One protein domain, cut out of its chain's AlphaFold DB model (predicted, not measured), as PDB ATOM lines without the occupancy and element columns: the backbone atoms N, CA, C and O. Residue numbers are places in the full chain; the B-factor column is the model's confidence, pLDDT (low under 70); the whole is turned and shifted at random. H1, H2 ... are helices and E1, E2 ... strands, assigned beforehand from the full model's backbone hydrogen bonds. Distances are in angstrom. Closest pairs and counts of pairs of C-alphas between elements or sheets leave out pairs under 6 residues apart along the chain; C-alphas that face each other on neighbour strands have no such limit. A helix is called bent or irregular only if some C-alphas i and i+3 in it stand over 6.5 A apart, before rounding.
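AT A GLANCE: This is residues 32 to 151 of the 164 residues of an uncharacterized protein of Candidatus Poribacteria bacterium (UniProt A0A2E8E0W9). One strongly twisted sheet of five strands folds back on itself at the bent strand E1, with E3 and E2 on one leaf partly facing E6 and E7 on the other, and the single helix H1 packs on this sheet, mostly against E7. A small hairpin of E4 and E5 reaches away as an arm at one end of the longest axis, and the loop between E6 and E7 lies at the other. The printed part has 120 residues, with the order E1 E2 E3 H1 E4 E5 E6 E7. The large sheet runs E3 E2 E1 E6 E7, all antiparallel, and the class is mostly strand. The whole is compact, with a radius of gyration of the C-alphas of 15.4 A and spans of 49 by 39 by 28 A.

IN THESE COORDINATES: E1, residues 43 to 56, begins at C-alpha 43 at (150.854, 77.530, 123.350), measures 26.1 A and bends by 113 degrees at residue 46. E2 is residues 62 to 70, 24.9 A, and E3 is residues 76 to 82, 20.3 A. H1 is residues 84 to 95, 16.8 A, with C-alpha 84 at (153.203, 92.282, 134.154). E4 is residues 99 to 104, and E5 is residues 107 to 112. E6, residues 116 to 126, measures 30.3 A. E7, residues 134 to 145, measures 33.5 A and ends at C-alpha 145 at (131.588, 80.519, 126.425).

HOW THE PARTS SIT: E1, E2 and E3 form a meander, each strand the antiparallel neighbour of the one before. N 53 and O 65 are 3.0 A apart between E1 and E2, and N 66 and O 79 are 3.0 A apart between E2 and E3. Residues 34 to 35 pair parallel with residues 77 to 78 of E3. E1 and E6 are antiparallel, with N 118 and O 47 2.7 A apart. E6 and E7 form a hairpin, with N 121 and O 139 2.8 A apart. The sheet is a folded sheet, one sheet bent back into two leaves: E3 and E2 face E6 and E7, with E1 as the hinge. E3 and E7 are its edge strands; their closest C-alphas, those of Leu 81 and Phe 138, are 7.6 A apart. H1 is on the sheet; its closest C-alphas to E7 are those of Glu 85 and Phe 138, 4.9 A apart. Every O i to N i+4 pair in H1 is within hydrogen-bond range. E4 and E5 form a hairpin, with N 102 and O 109 2.8 A apart. E5 is apart from H1.

THE WHOLE: The C-alphas farthest apart are those of Glu 105 and Gly 132, 51.7 A. The printed part has no cut and no long link. Mean pLDDT of the printed part is 90.1; residues 57 to 60 are under 70.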
ATOM      1  N   THR A  32     140.987  68.725 143.367       72.50
ATOM      2  CA  THR A  32     142.372  69.148 143.516       72.50
ATOM      3  C   THR A  32     142.824  69.785 142.205       72.50
ATOM      4  O   THR A  32     142.760  69.162 141.153       72.50
ATOM      5  N   TYR A  33     143.247  71.049 142.262       83.94
ATOM      6  CA  TYR A  33     143.843  71.731 141.114       83.94
ATOM      7  C   TYR A  33     145.357  71.579 141.161       83.94
ATOM      8  O   TYR A  33     146.007  72.149 142.054       83.94
ATOM      9  N   ASP A  34     145.904  70.891 140.165       89.62
ATOM     10  CA  ASP A  34     147.344  70.779 139.980       89.62
ATOM     11  C   ASP A  34     147.943  72.107 139.547       89.62
ATOM     12  O   ASP A  34     147.329  72.897 138.830       89.62
ATOM     13  N   ILE A  35     149.167  72.380 139.995       91.19
ATOM     14  CA  ILE A  35     149.886  73.567 139.540       91.19
ATOM     15  C   ILE A  35     150.474  73.262 138.168       91.19
ATOM     16  O   ILE A  35     151.502  72.589 138.068       91.19
ATOM     17  N   LEU A  36     149.873  73.830 137.127       92.56
ATOM     18  CA  LEU A  36     150.499  73.879 135.818       92.56
ATOM     19  C   LEU A  36     151.619  74.926 135.867       92.56
ATOM     20  O   LEU A  36     151.417  76.062 136.305       92.56
ATOM     21  N   LYS A  37     152.817  74.540 135.423       90.56
ATOM     22  CA  LYS A  37     153.976  75.428 135.245       90.56
ATOM     23  C   LYS A  37     154.216  75.607 133.744       90.56
ATOM     24  O   LYS A  37     155.015  74.859 133.185       90.56
ATOM     25  N   PRO A  38     153.522  76.547 133.072       89.56
ATOM     26  CA  PRO A  38     153.606  76.647 131.627       89.56
ATOM     27  C   PRO A  38     155.010  77.065 131.192       89.56
ATOM     28  O   PRO A  38     155.565  78.048 131.689       89.56
ATOM     29  N   GLU A  39     155.564  76.326 130.240       90.06
ATOM     30  CA  GLU A  39     156.785  76.695 129.524       90.06
ATOM     31  C   GLU A  39     156.601  78.005 128.744       90.06
ATOM     32  O   GLU A  39     155.576  78.219 128.089       90.06
ATOM     33  N   PHE A  40     157.615  78.875 128.782       89.25
ATOM     34  CA  PHE A  40     157.614  80.095 127.976       89.25
ATOM     35  C   PHE A  40     157.758  79.755 126.491       89.25
ATOM     36  O   PHE A  40     158.603  78.944 126.121       89.25
ATOM     37  N   GLY A  41     156.969  80.402 125.633       87.56
ATOM     38  CA  GLY A  41     157.006  80.170 124.184       87.56
ATOM     39  C   GLY A  41     156.139  79.001 123.700       87.56
ATOM     40  O   GLY A  41     156.048  78.787 122.494       87.56
ATOM     41  N   LYS A  42     155.464  78.276 124.603       91.69
ATOM     42  CA  LYS A  42     154.554  77.173 124.265       91.69
ATOM     43  C   LYS A  42     153.090  77.589 124.390       91.69
ATOM     44  O   LYS A  42     152.682  78.145 125.407       91.69
ATOM     45  N   ILE A  43     152.302  77.290 123.358       91.62
ATOM     46  CA  ILE A  43     150.854  77.530 123.350       91.62
ATOM     47  C   ILE A  43     150.148  76.350 124.022       91.62
ATOM     48  O   ILE A  43     150.346  75.200 123.632       91.62
ATOM     49  N   TYR A  44     149.303  76.660 124.997       95.06
ATOM     50  CA  TYR A  44     148.406  75.744 125.688       95.06
ATOM     51  C   TYR A  44     147.007  75.959 125.123       95.06
ATOM     52  O   TYR A  44     146.517  77.088 125.099       95.06
ATOM     53  N   ARG A  45     146.401  74.894 124.597       95.31
ATOM     54  CA  ARG A  45     145.142  74.958 123.850       95.31
ATOM     55  C   ARG A  45     144.012  74.279 124.599       95.31
ATOM     56  O   ARG A  45     144.281  73.419 125.431       95.31
ATOM     57  N   ASN A  46     142.782  74.641 124.250       95.62
ATOM     58  CA  ASN A  46     141.566  73.979 124.730       95.62
ATOM     59  C   ASN A  46     141.428  73.992 126.262       95.62
ATOM     60  O   ASN A  46     141.114  72.979 126.884       95.62
ATOM     61  N   TYR A  47     141.653  75.148 126.888       97.62
ATOM     62  CA  TYR A  47     141.474  75.319 128.328       97.62
ATOM     63  C   TYR A  47     140.190  76.081 128.641       97.62
ATOM     64  O   TYR A  47     139.996  77.181 128.144       97.62
ATOM     65  N   ALA A  48     139.324  75.550 129.500       97.62
ATOM     66  CA  ALA A  48     138.179  76.289 130.025       97.62
ATOM     67  C   ALA A  48     138.548  76.966 131.350       97.62
ATOM     68  O   ALA A  48     138.845  76.293 132.335       97.62
ATOM     69  N   ILE A  49     138.516  78.298 131.398       96.88
ATOM     70  CA  ILE A  49     138.694  79.070 132.633       96.88
ATOM     71  C   ILE A  49     137.428  78.920 133.474       96.88
ATOM     72  O   ILE A  49     136.338  79.240 133.010       96.88
ATOM     73  N   LEU A  50     137.574  78.468 134.719       94.94
ATOM     74  CA  LEU A  50     136.454  78.259 135.642       94.94
ATOM     75  C   LEU A  50     136.310  79.377 136.666       94.94
ATOM     76  O   LEU A  50     135.204  79.732 137.062       94.94
ATOM     77  N   SER A  51     137.436  79.878 137.163       94.19
ATOM     78  CA  SER A  51     137.477  80.943 138.161       94.19
ATOM     79  C   SER A  51     138.871  81.541 138.235       94.19
ATOM     80  O   SER A  51     139.858  80.933 137.813       94.19
ATOM     81  N   PHE A  52     138.967  82.723 138.820       95.12
ATOM     82  CA  PHE A  52     140.239  83.332 139.156       95.12
ATOM     83  C   PHE A  52     140.101  84.155 140.431       95.12
ATOM     84  O   PHE A  52     139.008  84.598 140.778       95.12
ATOM     85  N   ASN A  53     141.207  84.343 141.143       91.50
ATOM     86  CA  ASN A  53     141.249  85.235 142.294       91.50
ATOM     87  C   ASN A  53     142.578  85.986 142.340       91.50
ATOM     88  O   ASN A  53     143.640  85.388 142.151       91.50
ATOM     89  N   HIS A  54     142.512  87.279 142.643       87.94
ATOM     90  CA  HIS A  54     143.675  88.054 143.056       87.94
ATOM     91  C   HIS A  54     144.010  87.691 144.501       87.94
ATOM     92  O   HIS A  54     143.123  87.514 145.338       87.94
ATOM     93  N   GLY A  55     145.290  87.522 144.793       78.75
ATOM     94  CA  GLY A  55     145.751  87.237 146.140       78.75
ATOM     95  C   GLY A  55     147.259  87.094 146.211       78.75
ATOM     96  O   GLY A  55     147.966  87.053 145.205       78.75
ATOM     97  N   THR A  56     147.764  86.982 147.426       71.81
ATOM     98  CA  THR A  56     149.188  86.777 147.654       71.81
ATOM     99  C   THR A  56     149.528  85.305 147.432       71.81
ATOM    100  O   THR A  56     148.917  84.409 148.017       71.81
ATOM    101  N   SER A  57     150.490  85.035 146.551       67.88
ATOM    102  CA  SER A  57     151.015  83.684 146.342       67.88
ATOM    103  C   SER A  57     151.653  83.143 147.634       67.88
ATOM    104  O   SER A  57     152.067  83.931 148.485       67.88
ATOM    105  N   PRO A  58     151.835  81.815 147.777       64.31
ATOM    106  CA  PRO A  58     152.526  81.233 148.936       64.31
ATOM    107  C   PRO A  58     153.946  81.773 149.176       64.31
ATOM    108  O   PRO A  58     154.495  81.600 150.257       64.31
ATOM    109  N   LEU A  59     154.542  82.422 148.171       65.81
ATOM    110  CA  LEU A  59     155.864  83.048 148.230       65.81
ATOM    111  C   LEU A  59     155.810  84.548 148.581       65.81
ATOM    112  O   LEU A  59     156.816  85.237 148.452       65.81
ATOM    113  N   GLY A  60     154.649  85.077 148.982       69.31
ATOM    114  CA  GLY A  60     154.485  86.469 149.418       69.31
ATOM    115  C   GLY A  60     154.322  87.494 148.289       69.31
ATOM    116  O   GLY A  60     154.115  88.668 148.564       69.31
ATOM    117  N   ALA A  61     154.393  87.075 147.024       77.81
ATOM    118  CA  ALA A  61     154.216  87.966 145.877       77.81
ATOM    119  C   ALA A  61     152.750  88.037 145.437       77.81
ATOM    120  O   ALA A  61     152.092  86.993 145.361       77.81
ATOM    121  N   ASP A  62     152.274  89.230 145.082       87.50
ATOM    122  CA  ASP A  62     150.952  89.423 144.482       87.50
ATOM    123  C   ASP A  62     150.800  88.586 143.215       87.50
ATOM    124  O   ASP A  62     151.692  88.514 142.362       87.50
ATOM    125  N   SER A  63     149.661  87.909 143.118       90.00
ATOM    126  CA  SER A  63     149.389  86.972 142.044       90.00
ATOM    127  C   SER A  63     147.912  86.909 141.694       90.00
ATOM    128  O   SER A  63     147.036  87.113 142.535       90.00
ATOM    129  N   VAL A  64     147.639  86.548 140.447       94.25
ATOM    130  CA  VAL A  64     146.333  86.025 140.052       94.25
ATOM    131  C   VAL A  64     146.453  84.515 139.946       94.25
ATOM    132  O   VAL A  64     147.318  84.001 139.235       94.25
ATOM    133  N   VAL A  65     145.581  83.807 140.659       93.56
ATOM    134  CA  VAL A  65     145.431  82.357 140.536       93.56
ATOM    135  C   VAL A  65     144.288  82.092 139.577       93.56
ATOM    136  O   VAL A  65     143.136  82.340 139.925       93.56
ATOM    137  N   VAL A  66     144.597  81.588 138.386       95.56
ATOM    138  CA  VAL A  66     143.594  81.221 137.379       95.56
ATOM    139  C   VAL A  66     143.384  79.716 137.446       95.56
ATOM    140  O   VAL A  66     144.345  78.962 137.309       95.56
ATOM    141  N   ARG A  67     142.144  79.284 137.674       95.56
ATOM    142  CA  ARG A  67     141.731  77.877 137.703       95.56
ATOM    143  C   ARG A  67     141.047  77.522 136.399       95.56
ATOM    144  O   ARG A  67     140.138  78.226 135.956       95.56
ATOM    145  N   MET A  68     141.472  76.418 135.814       96.56
ATOM    146  CA  MET A  68     141.073  75.991 134.486       96.56
ATOM    147  C   MET A  68     140.921  74.474 134.405       96.56
ATOM    148  O   MET A  68     141.410  73.737 135.262       96.56
ATOM    149  N   VAL A  69     140.233  74.023 133.362       96.19
ATOM    150  CA  VAL A  69     140.128  72.617 132.975       96.19
ATOM    151  C   VAL A  69     140.732  72.465 131.593       96.19
ATOM    152  O   VAL A  69     140.375  73.211 130.684       96.19
ATOM    153  N   ASN A  70     141.635  71.509 131.434       96.06
ATOM    154  CA  ASN A  70     142.070  71.063 130.123       96.06
ATOM    155  C   ASN A  70     140.940  70.218 129.510       96.06
ATOM    156  O   ASN A  70     140.614  69.152 130.035       96.06
ATOM    157  N   MET A  71     140.327  70.705 128.430       95.94
ATOM    158  CA  MET A  71     139.149  70.075 127.823       95.94
ATOM    159  C   MET A  71     139.469  68.741 127.137       95.94
ATOM    160  O   MET A  71     138.570  67.925 126.975       95.94
ATOM    161  N   ASP A  72     140.735  68.498 126.786       94.31
ATOM    162  CA  ASP A  72     141.165  67.264 126.119       94.31
ATOM    163  C   ASP A  72     141.418  66.123 127.120       94.31
ATOM    164  O   ASP A  72     141.277  64.950 126.784       94.31
ATOM    165  N   THR A  73     141.822  66.453 128.351       93.12
ATOM    166  CA  THR A  73     142.250  65.459 129.361       93.12
ATOM    167  C   THR A  73     141.368  65.415 130.601       93.12
ATOM    168  O   THR A  73     141.493  64.500 131.408       93.12
ATOM    169  N   GLY A  74     140.528  66.424 130.827       91.31
ATOM    170  CA  GLY A  74     139.812  66.568 132.090       91.31
ATOM    171  C   GLY A  74     140.726  66.902 133.274       91.31
ATOM    172  O   GLY A  74     140.306  66.798 134.426       91.31
ATOM    173  N   ARG A  75     141.971  67.341 133.070       93.19
ATOM    174  CA  ARG A  75     142.789  67.806 134.201       93.19
ATOM    175  C   ARG A  75     142.340  69.184 134.673       93.19
ATOM    176  O   ARG A  75     142.145  70.102 133.878       93.19
ATOM    177  N   ARG A  76     142.177  69.327 135.985       94.00
ATOM    178  CA  ARG A  76     141.896  70.580 136.692       94.00
ATOM    179  C   ARG A  76     143.232  71.167 137.093       94.00
ATOM    180  O   ARG A  76     143.975  70.590 137.884       94.00
ATOM    181  N   GLU A  77     143.541  72.320 136.530       94.31
ATOM    182  CA  GLU A  77     144.851  72.939 136.650       94.31
ATOM    183  C   GLU A  77     144.717  74.390 137.095       94.31
ATOM    184  O   GLU A  77     143.715  75.066 136.854       94.31
ATOM    185  N   LYS A  78     145.737  74.889 137.783       93.75
ATOM    186  CA  LYS A  78     145.859  76.297 138.133       93.75
ATOM    187  C   LYS A  78     147.207  76.841 137.704       93.75
ATOM    188  O   LYS A  78     148.232  76.180 137.864       93.75
ATOM    189  N   ILE A  79     147.197  78.079 137.231       94.56
ATOM    190  CA  ILE A  79     148.406  78.851 136.950       94.56
ATOM    191  C   ILE A  79     148.459  80.078 137.852       94.56
ATOM    192  O   ILE A  79     147.433  80.630 138.251       94.56
ATOM    193  N   TYR A  80     149.682  80.507 138.148       92.38
ATOM    194  CA  TYR A  80     149.952  81.761 138.836       92.38
ATOM    195  C   TYR A  80     150.492  82.770 137.825       92.38
ATOM    196  O   TYR A  80     151.457  82.491 137.101       92.38
ATOM    197  N   LEU A  81     149.858  83.936 137.787       94.19
ATOM    198  CA  LEU A  81     150.281  85.087 136.997       94.19
ATOM    199  C   LEU A  81     150.806  86.156 137.948       94.19
ATOM    200  O   LEU A  81     150.170  86.445 138.962       94.19
ATOM    201  N   GLN A  82     151.984  86.702 137.648       91.31
ATOM    202  CA  GLN A  82     152.676  87.660 138.512       91.31
ATOM    203  C   GLN A  82     153.190  88.856 137.710       91.31
ATOM    204  O   GLN A  82     153.473  88.757 136.515       91.31
ATOM    205  N   SER A  83     153.376  89.989 138.391       89.69
ATOM    206  CA  SER A  83     153.956  91.202 137.798       89.69
ATOM    207  C   SER A  83     153.179  91.660 136.548       89.69
ATOM    208  O   SER A  83     151.972  91.865 136.630       89.69
ATOM    209  N   TYR A  84     153.840  91.826 135.395       90.88
ATOM    210  CA  TYR A  84     153.203  92.282 134.154       90.88
ATOM    211  C   TYR A  84     152.095  91.344 133.657       90.88
ATOM    212  O   TYR A  84     151.110  91.819 133.102       90.88
ATOM    213  N   GLU A  85     152.179  90.048 133.963       93.94
ATOM    214  CA  GLU A  85     151.163  89.064 133.573       93.94
ATOM    215  C   GLU A  85     149.798  89.343 134.219       93.94
ATOM    216  O   GLU A  85     148.768  88.977 133.660       93.94
ATOM    217  N   ILE A  86     149.779  90.003 135.385       94.81
ATOM    218  CA  ILE A  86     148.538  90.431 136.048       94.81
ATOM    219  C   ILE A  86     147.836  91.491 135.196       94.81
ATOM    220  O   ILE A  86     146.634  91.411 134.970       94.81
ATOM    221  N   GLN A  87     148.594  92.452 134.664       94.06
ATOM    222  CA  GLN A  87     148.038  93.507 133.815       94.06
ATOM    223  C   GLN A  87     147.502  92.933 132.504       94.06
ATOM    224  O   GLN A  87     146.458  93.372 132.018       94.06
ATOM    225  N   ASP A  88     148.199  91.952 131.930       95.25
ATOM    226  CA  ASP A  88     147.737  91.280 130.718       95.25
ATOM    227  C   ASP A  88     146.464  90.461 130.977       95.25
ATOM    228  O   ASP A  88     145.526  90.508 130.178       95.25
ATOM    229  N   TRP A  89     146.384  89.784 132.128       96.56
ATOM    230  CA  TRP A  89     145.175  89.088 132.568       96.56
ATOM    231  C   TRP A  89     143.985  90.033 132.737       96.56
ATOM    232  O   TRP A  89     142.907  89.767 132.208       96.56
ATOM    233  N   ASP A  90     144.170  91.157 133.427       95.06
ATOM    234  CA  ASP A  90     143.088  92.113 133.671       95.06
ATOM    235  C   ASP A  90     142.565  92.712 132.350       95.06
ATOM    236  O   ASP A  90     141.354  92.884 132.172       95.06
ATOM    237  N   ARG A  91     143.455  92.959 131.374       94.50
ATOM    238  CA  ARG A  91     143.059  93.347 130.007       94.50
ATOM    239  C   ARG A  91     142.278  92.241 129.309       94.50
ATOM    240  O   ARG A  91     141.262  92.533 128.684       94.50
ATOM    241  N   PHE A  92     142.730  90.993 129.411       95.31
ATOM    242  CA  PHE A  92     142.036  89.844 128.834       95.31
ATOM    243  C   PHE A  92     140.619  89.693 129.407       95.31
ATOM    244  O   PHE A  92     139.668  89.571 128.636       95.31
ATOM    245  N   VAL A  93     140.456  89.785 130.731       94.94
ATOM    246  CA  VAL A  93     139.148  89.725 131.405       94.94
ATOM    247  C   VAL A  93     138.218  90.829 130.913       94.94
ATOM    248  O   VAL A  93     137.076  90.548 130.555       94.94
ATOM    249  N   LYS A  94     138.713  92.071 130.860       92.94
ATOM    250  CA  LYS A  94     137.926  93.228 130.428       92.94
ATOM    251  C   LYS A  94     137.513  93.138 128.957       92.94
ATOM    252  O   LYS A  94     136.352  93.354 128.640       92.94
ATOM    253  N   ASN A  95     138.454  92.825 128.067       92.56
ATOM    254  CA  ASN A  95     138.219  92.842 126.619       92.56
ATOM    255  C   ASN A  95     137.305  91.707 126.137       92.56
ATOM    256  O   ASN A  95     136.787  91.791 125.030       92.56
ATOM    257  N   ASN A  96     137.134  90.655 126.941       92.19
ATOM    258  CA  ASN A  96     136.287  89.507 126.618       92.19
ATOM    259  C   ASN A  96     135.055  89.415 127.531       92.19
ATOM    260  O   ASN A  96     134.444  88.354 127.606       92.19
ATOM    261  N   GLU A  97     134.732  90.491 128.258       92.19
ATOM    262  CA  GLU A  97     133.554  90.584 129.135       92.19
ATOM    263  C   GLU A  97     133.431  89.416 130.128       92.19
ATOM    264  O   GLU A  97     132.336  89.019 130.515       92.19
ATOM    265  N   ILE A  98     134.559  88.860 130.582       91.75
ATOM    266  CA  ILE A  98     134.570  87.734 131.532       91.75
ATOM    267  C   ILE A  98     133.997  88.169 132.886       91.75
ATOM    268  O   ILE A  98     133.383  87.374 133.599       91.75
ATOM    269  N   VAL A  99     134.186  89.443 133.235       91.69
ATOM    270  CA  VAL A  99     133.501  90.094 134.350       91.69
ATOM    271  C   VAL A  99     132.823  91.347 133.833       91.69
ATOM    272  O   VAL A  99     133.491  92.238 133.307       91.69
ATOM    273  N   THR A 100     131.516  91.432 134.034       89.25
ATOM    274  CA  THR A 100     130.741  92.652 133.818       89.25
ATOM    275  C   THR A 100     130.332  93.236 135.165       89.25
ATOM    276  O   THR A 100     130.150  92.517 136.150       89.25
ATOM    277  N   VAL A 101     130.262  94.565 135.234       88.06
ATOM    278  CA  VAL A 101     129.826  95.289 136.430       88.06
ATOM    279  C   VAL A 101     128.534  96.005 136.085       88.06
ATOM    280  O   VAL A 101     128.500  96.804 135.152       88.06
ATOM    281  N   GLU A 102     127.484  95.698 136.830       86.56
ATOM    282  CA  GLU A 102     126.187  96.355 136.750       86.56
ATOM    283  C   GLU A 102     126.011  97.208 138.001       86.56
ATOM    284  O   GLU A 102     125.997  96.687 139.115       86.56
ATOM    285  N   THR A 103     125.884  98.521 137.829       87.38
ATOM    286  CA  THR A 103     125.570  99.424 138.939       87.38
ATOM    287  C   THR A 103     124.068  99.366 139.204       87.38
ATOM    288  O   THR A 103     123.270  99.756 138.351       87.38
ATOM    289  N   THR A 104     123.681  98.862 140.376       82.19
ATOM    290  CA  THR A 104     122.293  98.828 140.854       82.19
ATOM    291  C   THR A 104     122.081  99.867 141.959       82.19
ATOM    292  O   THR A 104     123.030 100.506 142.415       82.19
ATOM    293  N   GLU A 105     120.833 100.053 142.409       82.94
ATOM    294  CA  GLU A 105     120.514 100.945 143.540       82.94
ATOM    295  C   GLU A 105     121.251 100.547 144.838       82.94
ATOM    296  O   GLU A 105     121.582 101.413 145.643       82.94
ATOM    297  N   ASP A 106     121.587  99.260 144.990       83.69
ATOM    298  CA  ASP A 106     122.304  98.694 146.142       83.69
ATOM    299  C   ASP A 106     123.841  98.658 145.968       83.69
ATOM    300  O   ASP A 106     124.557  98.153 146.837       83.69
ATOM    301  N   GLY A 107     124.367  99.179 144.850       86.88
ATOM    302  CA  GLY A 107     125.800  99.257 144.548       86.88
ATOM    303  C   GLY A 107     126.243  98.445 143.325       86.88
ATOM    304  O   GLY A 107     125.443  97.995 142.511       86.88
ATOM    305  N   ASP A 108     127.557  98.277 143.168       87.19
ATOM    306  CA  ASP A 108     128.131  97.568 142.022       87.19
ATOM    307  C   ASP A 108     128.007  96.046 142.180       87.19
ATOM    308  O   ASP A 108     128.663  95.422 143.023       87.19
ATOM    309  N   LYS A 109     127.218  95.422 141.306       87.19
ATOM    310  CA  LYS A 109     127.106  93.970 141.188       87.19
ATOM    311  C   LYS A 109     128.052  93.457 140.105       87.19
ATOM    312  O   LYS A 109     127.991  93.875 138.953       87.19
ATOM    313  N   LYS A 110     128.919  92.505 140.460       87.25
ATOM    314  CA  LYS A 110     129.801  91.818 139.502       87.25
ATOM    315  C   LYS A 110     129.142  90.538 138.992       87.25
ATOM    316  O   LYS A 110     128.863  89.645 139.791       87.25
ATOM    317  N   ASN A 111     128.975  90.422 137.680       88.94
ATOM    318  CA  ASN A 111     128.561  89.191 137.015       88.94
ATOM    319  C   ASN A 111     129.786  88.526 136.375       88.94
ATOM    320  O   ASN A 111     130.598  89.185 135.727       88.94
ATOM    321  N   TYR A 112     129.936  87.218 136.587       90.88
ATOM    322  CA  TYR A 112     131.045  86.430 136.050       90.88
ATOM    323  C   TYR A 112     130.536  85.549 134.911       90.88
ATOM    324  O   TYR A 112     129.804  84.587 135.148       90.88
ATOM    325  N   ASN A 113     130.964  85.854 133.689       92.75
ATOM    326  CA  ASN A 113     130.615  85.115 132.481       92.75
ATOM    327  C   ASN A 113     131.620  83.974 132.284       92.75
ATOM    328  O   ASN A 113     132.532  84.063 131.470       92.75
ATOM    329  N   LEU A 114     131.497  82.931 133.107       93.81
ATOM    330  CA  LEU A 114     132.368  81.751 133.132       93.81
ATOM    331  C   LEU A 114     131.511  80.470 133.147       93.81
ATOM    332  O   LEU A 114     130.454  80.479 133.788       93.81
ATOM    333  N   PRO A 115     131.981  79.339 132.583       96.44
ATOM    334  CA  PRO A 115     133.305  79.118 131.987       96.44
ATOM    335  C   PRO A 115     133.551  79.748 130.606       96.44
ATOM    336  O   PRO A 115     132.631  79.913 129.809       96.44
ATOM    337  N   VAL A 116     134.822  80.037 130.300       96.19
ATOM    338  CA  VAL A 116     135.265  80.532 128.978       96.19
ATOM    339  C   VAL A 116     136.389  79.664 128.439       96.19
ATOM    340  O   VAL A 116     137.412  79.499 129.104       96.19
ATOM    341  N   LEU A 117     136.216  79.138 127.225       96.75
ATOM    342  CA  LEU A 117     137.258  78.425 126.492       96.75
ATOM    343  C   LEU A 117     138.334  79.411 126.044       96.75
ATOM    344  O   LEU A 117     138.025  80.482 125.517       96.75
ATOM    345  N   CYS A 118     139.597  79.048 126.204       95.38
ATOM    346  CA  CYS A 118     140.721  79.842 125.760       95.38
ATOM    347  C   CYS A 118     141.912  78.991 125.310       95.38
ATOM    348  O   CYS A 118     142.101  77.845 125.726       95.38
ATOM    349  N   ASP A 119     142.737  79.615 124.475       96.00
ATOM    350  CA  ASP A 119     144.131  79.228 124.285       96.00
ATOM    351  C   ASP A 119     145.006  80.285 124.961       96.00
ATOM    352  O   ASP A 119     144.692  81.477 124.885       96.00
ATOM    353  N   PHE A 120     146.116  79.885 125.579       96.12
ATOM    354  CA  PHE A 120     147.034  80.823 126.218       96.12
ATOM    355  C   PHE A 120     148.510  80.483 125.998       96.12
ATOM    356  O   PHE A 120     148.890  79.368 125.645       96.12
ATOM    357  N   LEU A 121     149.361  81.481 126.210       93.19
ATOM    358  CA  LEU A 121     150.803  81.428 126.029       93.19
ATOM    359  C   LEU A 121     151.460  82.384 127.030       93.19
ATOM    360  O   LEU A 121     151.146  83.573 127.061       93.19
ATOM    361  N   LYS A 122     152.427  81.887 127.805       92.44
ATOM    362  CA  LYS A 122     153.355  82.748 128.554       92.44
ATOM    363  C   LYS A 122     154.579  83.023 127.687       92.44
ATOM    364  O   LYS A 122     155.133  82.096 127.093       92.44
ATOM    365  N   GLN A 123     155.041  84.267 127.628       89.25
ATOM    366  CA  GLN A 123     156.274  84.629 126.922       89.25
ATOM    367  C   GLN A 123     157.244  85.357 127.842       89.25
ATOM    368  O   GLN A 123     156.878  85.873 128.897       89.25
ATOM    369  N   LYS A 124     158.514  85.344 127.440       90.69
ATOM    370  CA  LYS A 124     159.577  86.123 128.056       90.69
ATOM    371  C   LYS A 124     160.110  87.061 126.986       90.69
ATOM    372  O   LYS A 124     160.721  86.609 126.023       90.69
ATOM    373  N   GLU A 125     159.852  88.344 127.156       83.88
ATOM    374  CA  GLU A 125     160.227  89.375 126.198       83.88
ATOM    375  C   GLU A 125     161.399  90.179 126.746       83.88
ATOM    376  O   GLU A 125     161.461  90.488 127.941       83.88
ATOM    377  N   GLU A 126     162.353  90.494 125.876       86.56
ATOM    378  CA  GLU A 126     163.448  91.388 126.224       86.56
ATOM    379  C   GLU A 126     162.972  92.842 126.168       86.56
ATOM    380  O   GLU A 126     162.284  93.275 125.242       86.56
ATOM    381  N   SER A 127     163.341  93.621 127.181       81.81
ATOM    382  CA  SER A 127     163.004  95.031 127.249       81.81
ATOM    383  C   SER A 127     163.735  95.805 126.161       81.81
ATOM    384  O   SER A 127     164.944  96.006 126.235       81.81
ATOM    385  N   GLN A 128     162.975  96.361 125.217       80.88
ATOM    386  CA  GLN A 128     163.511  97.273 124.200       80.88
ATOM    387  C   GLN A 128     164.171  98.522 124.809       80.88
ATOM    388  O   GLN A 128     165.083  99.093 124.222       80.88
ATOM    389  N   LYS A 129     163.714  98.956 125.995       85.56
ATOM    390  CA  LYS A 129     164.258 100.126 126.707       85.56
ATOM    391  C   LYS A 129     165.485  99.796 127.558       85.56
ATOM    392  O   LYS A 129     166.285 100.684 127.817       85.56
ATOM    393  N   ASN A 130     165.607  98.556 128.034       85.75
ATOM    394  CA  ASN A 130     166.687  98.121 128.919       85.75
ATOM    395  C   ASN A 130     167.239  96.770 128.431       85.75
ATOM    396  O   ASN A 130     166.808  95.731 128.946       85.75
ATOM    397  N   PRO A 131     168.175  96.774 127.466       85.69
ATOM    398  CA  PRO A 131     168.781  95.552 126.942       85.69
ATOM    399  C   PRO A 131     169.295  94.636 128.065       85.69
ATOM    400  O   PRO A 131     169.852  95.106 129.059       85.69
ATOM    401  N   GLY A 132     169.062  93.330 127.940       82.94
ATOM    402  CA  GLY A 132     169.395  92.313 128.943       82.94
ATOM    403  C   GLY A 132     168.374  92.138 130.076       82.94
ATOM    404  O   GLY A 132     168.481  91.181 130.850       82.94
ATOM    405  N   ARG A 133     167.358  93.007 130.194       85.12
ATOM    406  CA  ARG A 133     166.225  92.783 131.108       85.12
ATOM    407  C   ARG A 133     165.095  92.072 130.394       85.12
ATOM    408  O   ARG A 133     164.720  92.449 129.292       85.12
ATOM    409  N   PHE A 134     164.483  91.119 131.083       86.44
ATOM    410  CA  PHE A 134     163.339  90.388 130.563       86.44
ATOM    411  C   PHE A 134     162.112  90.597 131.433       86.44
ATOM    412  O   PHE A 134     162.214  90.595 132.662       86.44
ATOM    413  N   TYR A 135     160.953  90.700 130.797       87.94
ATOM    414  CA  TYR A 135     159.662  90.645 131.466       87.94
ATOM    415  C   TYR A 135     158.870  89.438 130.975       87.94
ATOM    416  O   TYR A 135     159.102  88.912 129.888       87.94
ATOM    417  N   LYS A 136     157.979  88.953 131.837       91.69
ATOM    418  CA  LYS A 136     157.062  87.859 131.524       91.69
ATOM    419  C   LYS A 136     155.734  88.469 131.098       91.69
ATOM    420  O   LYS A 136     155.266  89.375 131.786       91.69
ATOM    421  N   SER A 137     155.161  87.977 130.011       91.62
ATOM    422  CA  SER A 137     153.843  88.379 129.515       91.62
ATOM    423  C   SER A 137     152.908  87.174 129.460       91.62
ATOM    424  O   SER A 137     153.347  86.029 129.276       91.62
ATOM    425  N   PHE A 138     151.613  87.434 129.639       95.19
ATOM    426  CA  PHE A 138     150.558  86.435 129.493       95.19
ATOM    427  C   PHE A 138     149.654  86.816 128.325       95.19
ATOM    428  O   PHE A 138     149.046  87.876 128.319       95.19
ATOM    429  N   ASN A 139     149.536  85.931 127.344       92.88
ATOM    430  CA  ASN A 139     148.709  86.149 126.167       92.88
ATOM    431  C   ASN A 139     147.628  85.076 126.122       92.88
ATOM    432  O   ASN A 139     147.937  83.894 126.262       92.88
ATOM    433  N   ALA A 140     146.377  85.472 125.902       94.00
ATOM    434  CA  ALA A 140     145.265  84.540 125.786       94.00
ATOM    435  C   ALA A 140     144.251  84.990 124.735       94.00
ATOM    436  O   ALA A 140     144.044  86.183 124.514       94.00
ATOM    437  N   ILE A 141     143.614  84.010 124.101       93.00
ATOM    438  CA  ILE A 141     142.546  84.194 123.119       93.00
ATOM    439  C   ILE A 141     141.312  83.483 123.657       93.00
ATOM    440  O   ILE A 141     141.348  82.268 123.847       93.00
ATOM    441  N   ALA A 142     140.224  84.220 123.874       95.12
ATOM    442  CA  ALA A 142     138.937  83.617 124.183       95.12
ATOM    443  C   ALA A 142     138.381  82.949 122.917       95.12
ATOM    444  O   ALA A 142     138.400  83.521 121.826       95.12
ATOM    445  N   ARG A 143     137.917  81.713 123.061       93.31
ATOM    446  CA  ARG A 143     137.315  80.898 121.998       93.31
ATOM    447  C   ARG A 143     135.793  80.818 122.110       93.31
ATOM    448  O   ARG A 143     135.155  80.349 121.178       93.31
ATOM    449  N   GLY A 144     135.231  81.311 123.212       89.38
ATOM    450  CA  GLY A 144     133.794  81.382 123.454       89.38
ATOM    451  C   GLY A 144     133.420  80.911 124.855       89.38
ATOM    452  O   GLY A 144     134.262  80.414 125.605       89.38
ATOM    453  N   ALA A 145     132.150  81.084 125.206       92.69
ATOM    454  CA  ALA A 145     131.588  80.519 126.425       92.69
ATOM    455  C   ALA A 145     131.463  78.991 126.309       92.69
ATOM    456  O   ALA A 145     131.289  78.458 125.214       92.69
ATOM    457  N   VAL A 146     131.532  78.302 127.447       91.38
ATOM    458  CA  VAL A 146     131.319  76.849 127.556       91.38
ATOM    459  C   VAL A 146     130.279  76.608 128.640       91.38
ATOM    460  O   VAL A 146     130.354  77.239 129.696       91.38
ATOM    461  N   SER A 147     129.310  75.717 128.405       90.19
ATOM    462  CA  SER A 147     128.370  75.344 129.463       90.19
ATOM    463  C   SER A 147     129.097  74.591 130.573       90.19
ATOM    464  O   SER A 147     130.042  73.846 130.325       90.19
ATOM    465  N   ARG A 148     128.639  74.727 131.821       88.56
ATOM    466  CA  ARG A 148     129.183  73.912 132.921       88.56
ATOM    467  C   ARG A 148     128.930  72.421 132.717       88.56
ATOM    468  O   ARG A 148     129.749  71.624 133.160       88.56
ATOM    469  N   ASP A 149     127.845  72.084 132.032       90.44
ATOM    470  CA  ASP A 149     127.468  70.704 131.726       90.44
ATOM    471  C   ASP A 149     128.334  70.100 130.606       90.44
ATOM    472  O   ASP A 149     128.421  68.881 130.493       90.44
ATOM    473  N   ASP A 150     129.029  70.940 129.826       91.88
ATOM    474  CA  ASP A 150     129.946  70.515 128.758       91.88
ATOM    475  C   ASP A 150     131.385  70.300 129.263       91.88
ATOM    476  O   ASP A 150     132.287  69.973 128.486       91.88
ATOM    477  N   LEU A 151     131.647  70.532 130.554       92.38
ATOM    478  CA  LEU A 151     132.968  70.293 131.125       92.38
ATOM    479  C   LEU A 151     133.233  68.781 131.204       92.38
ATOM    480  O   LEU A 151     132.367  68.038 131.666       92.38
TER     481      LEU A 151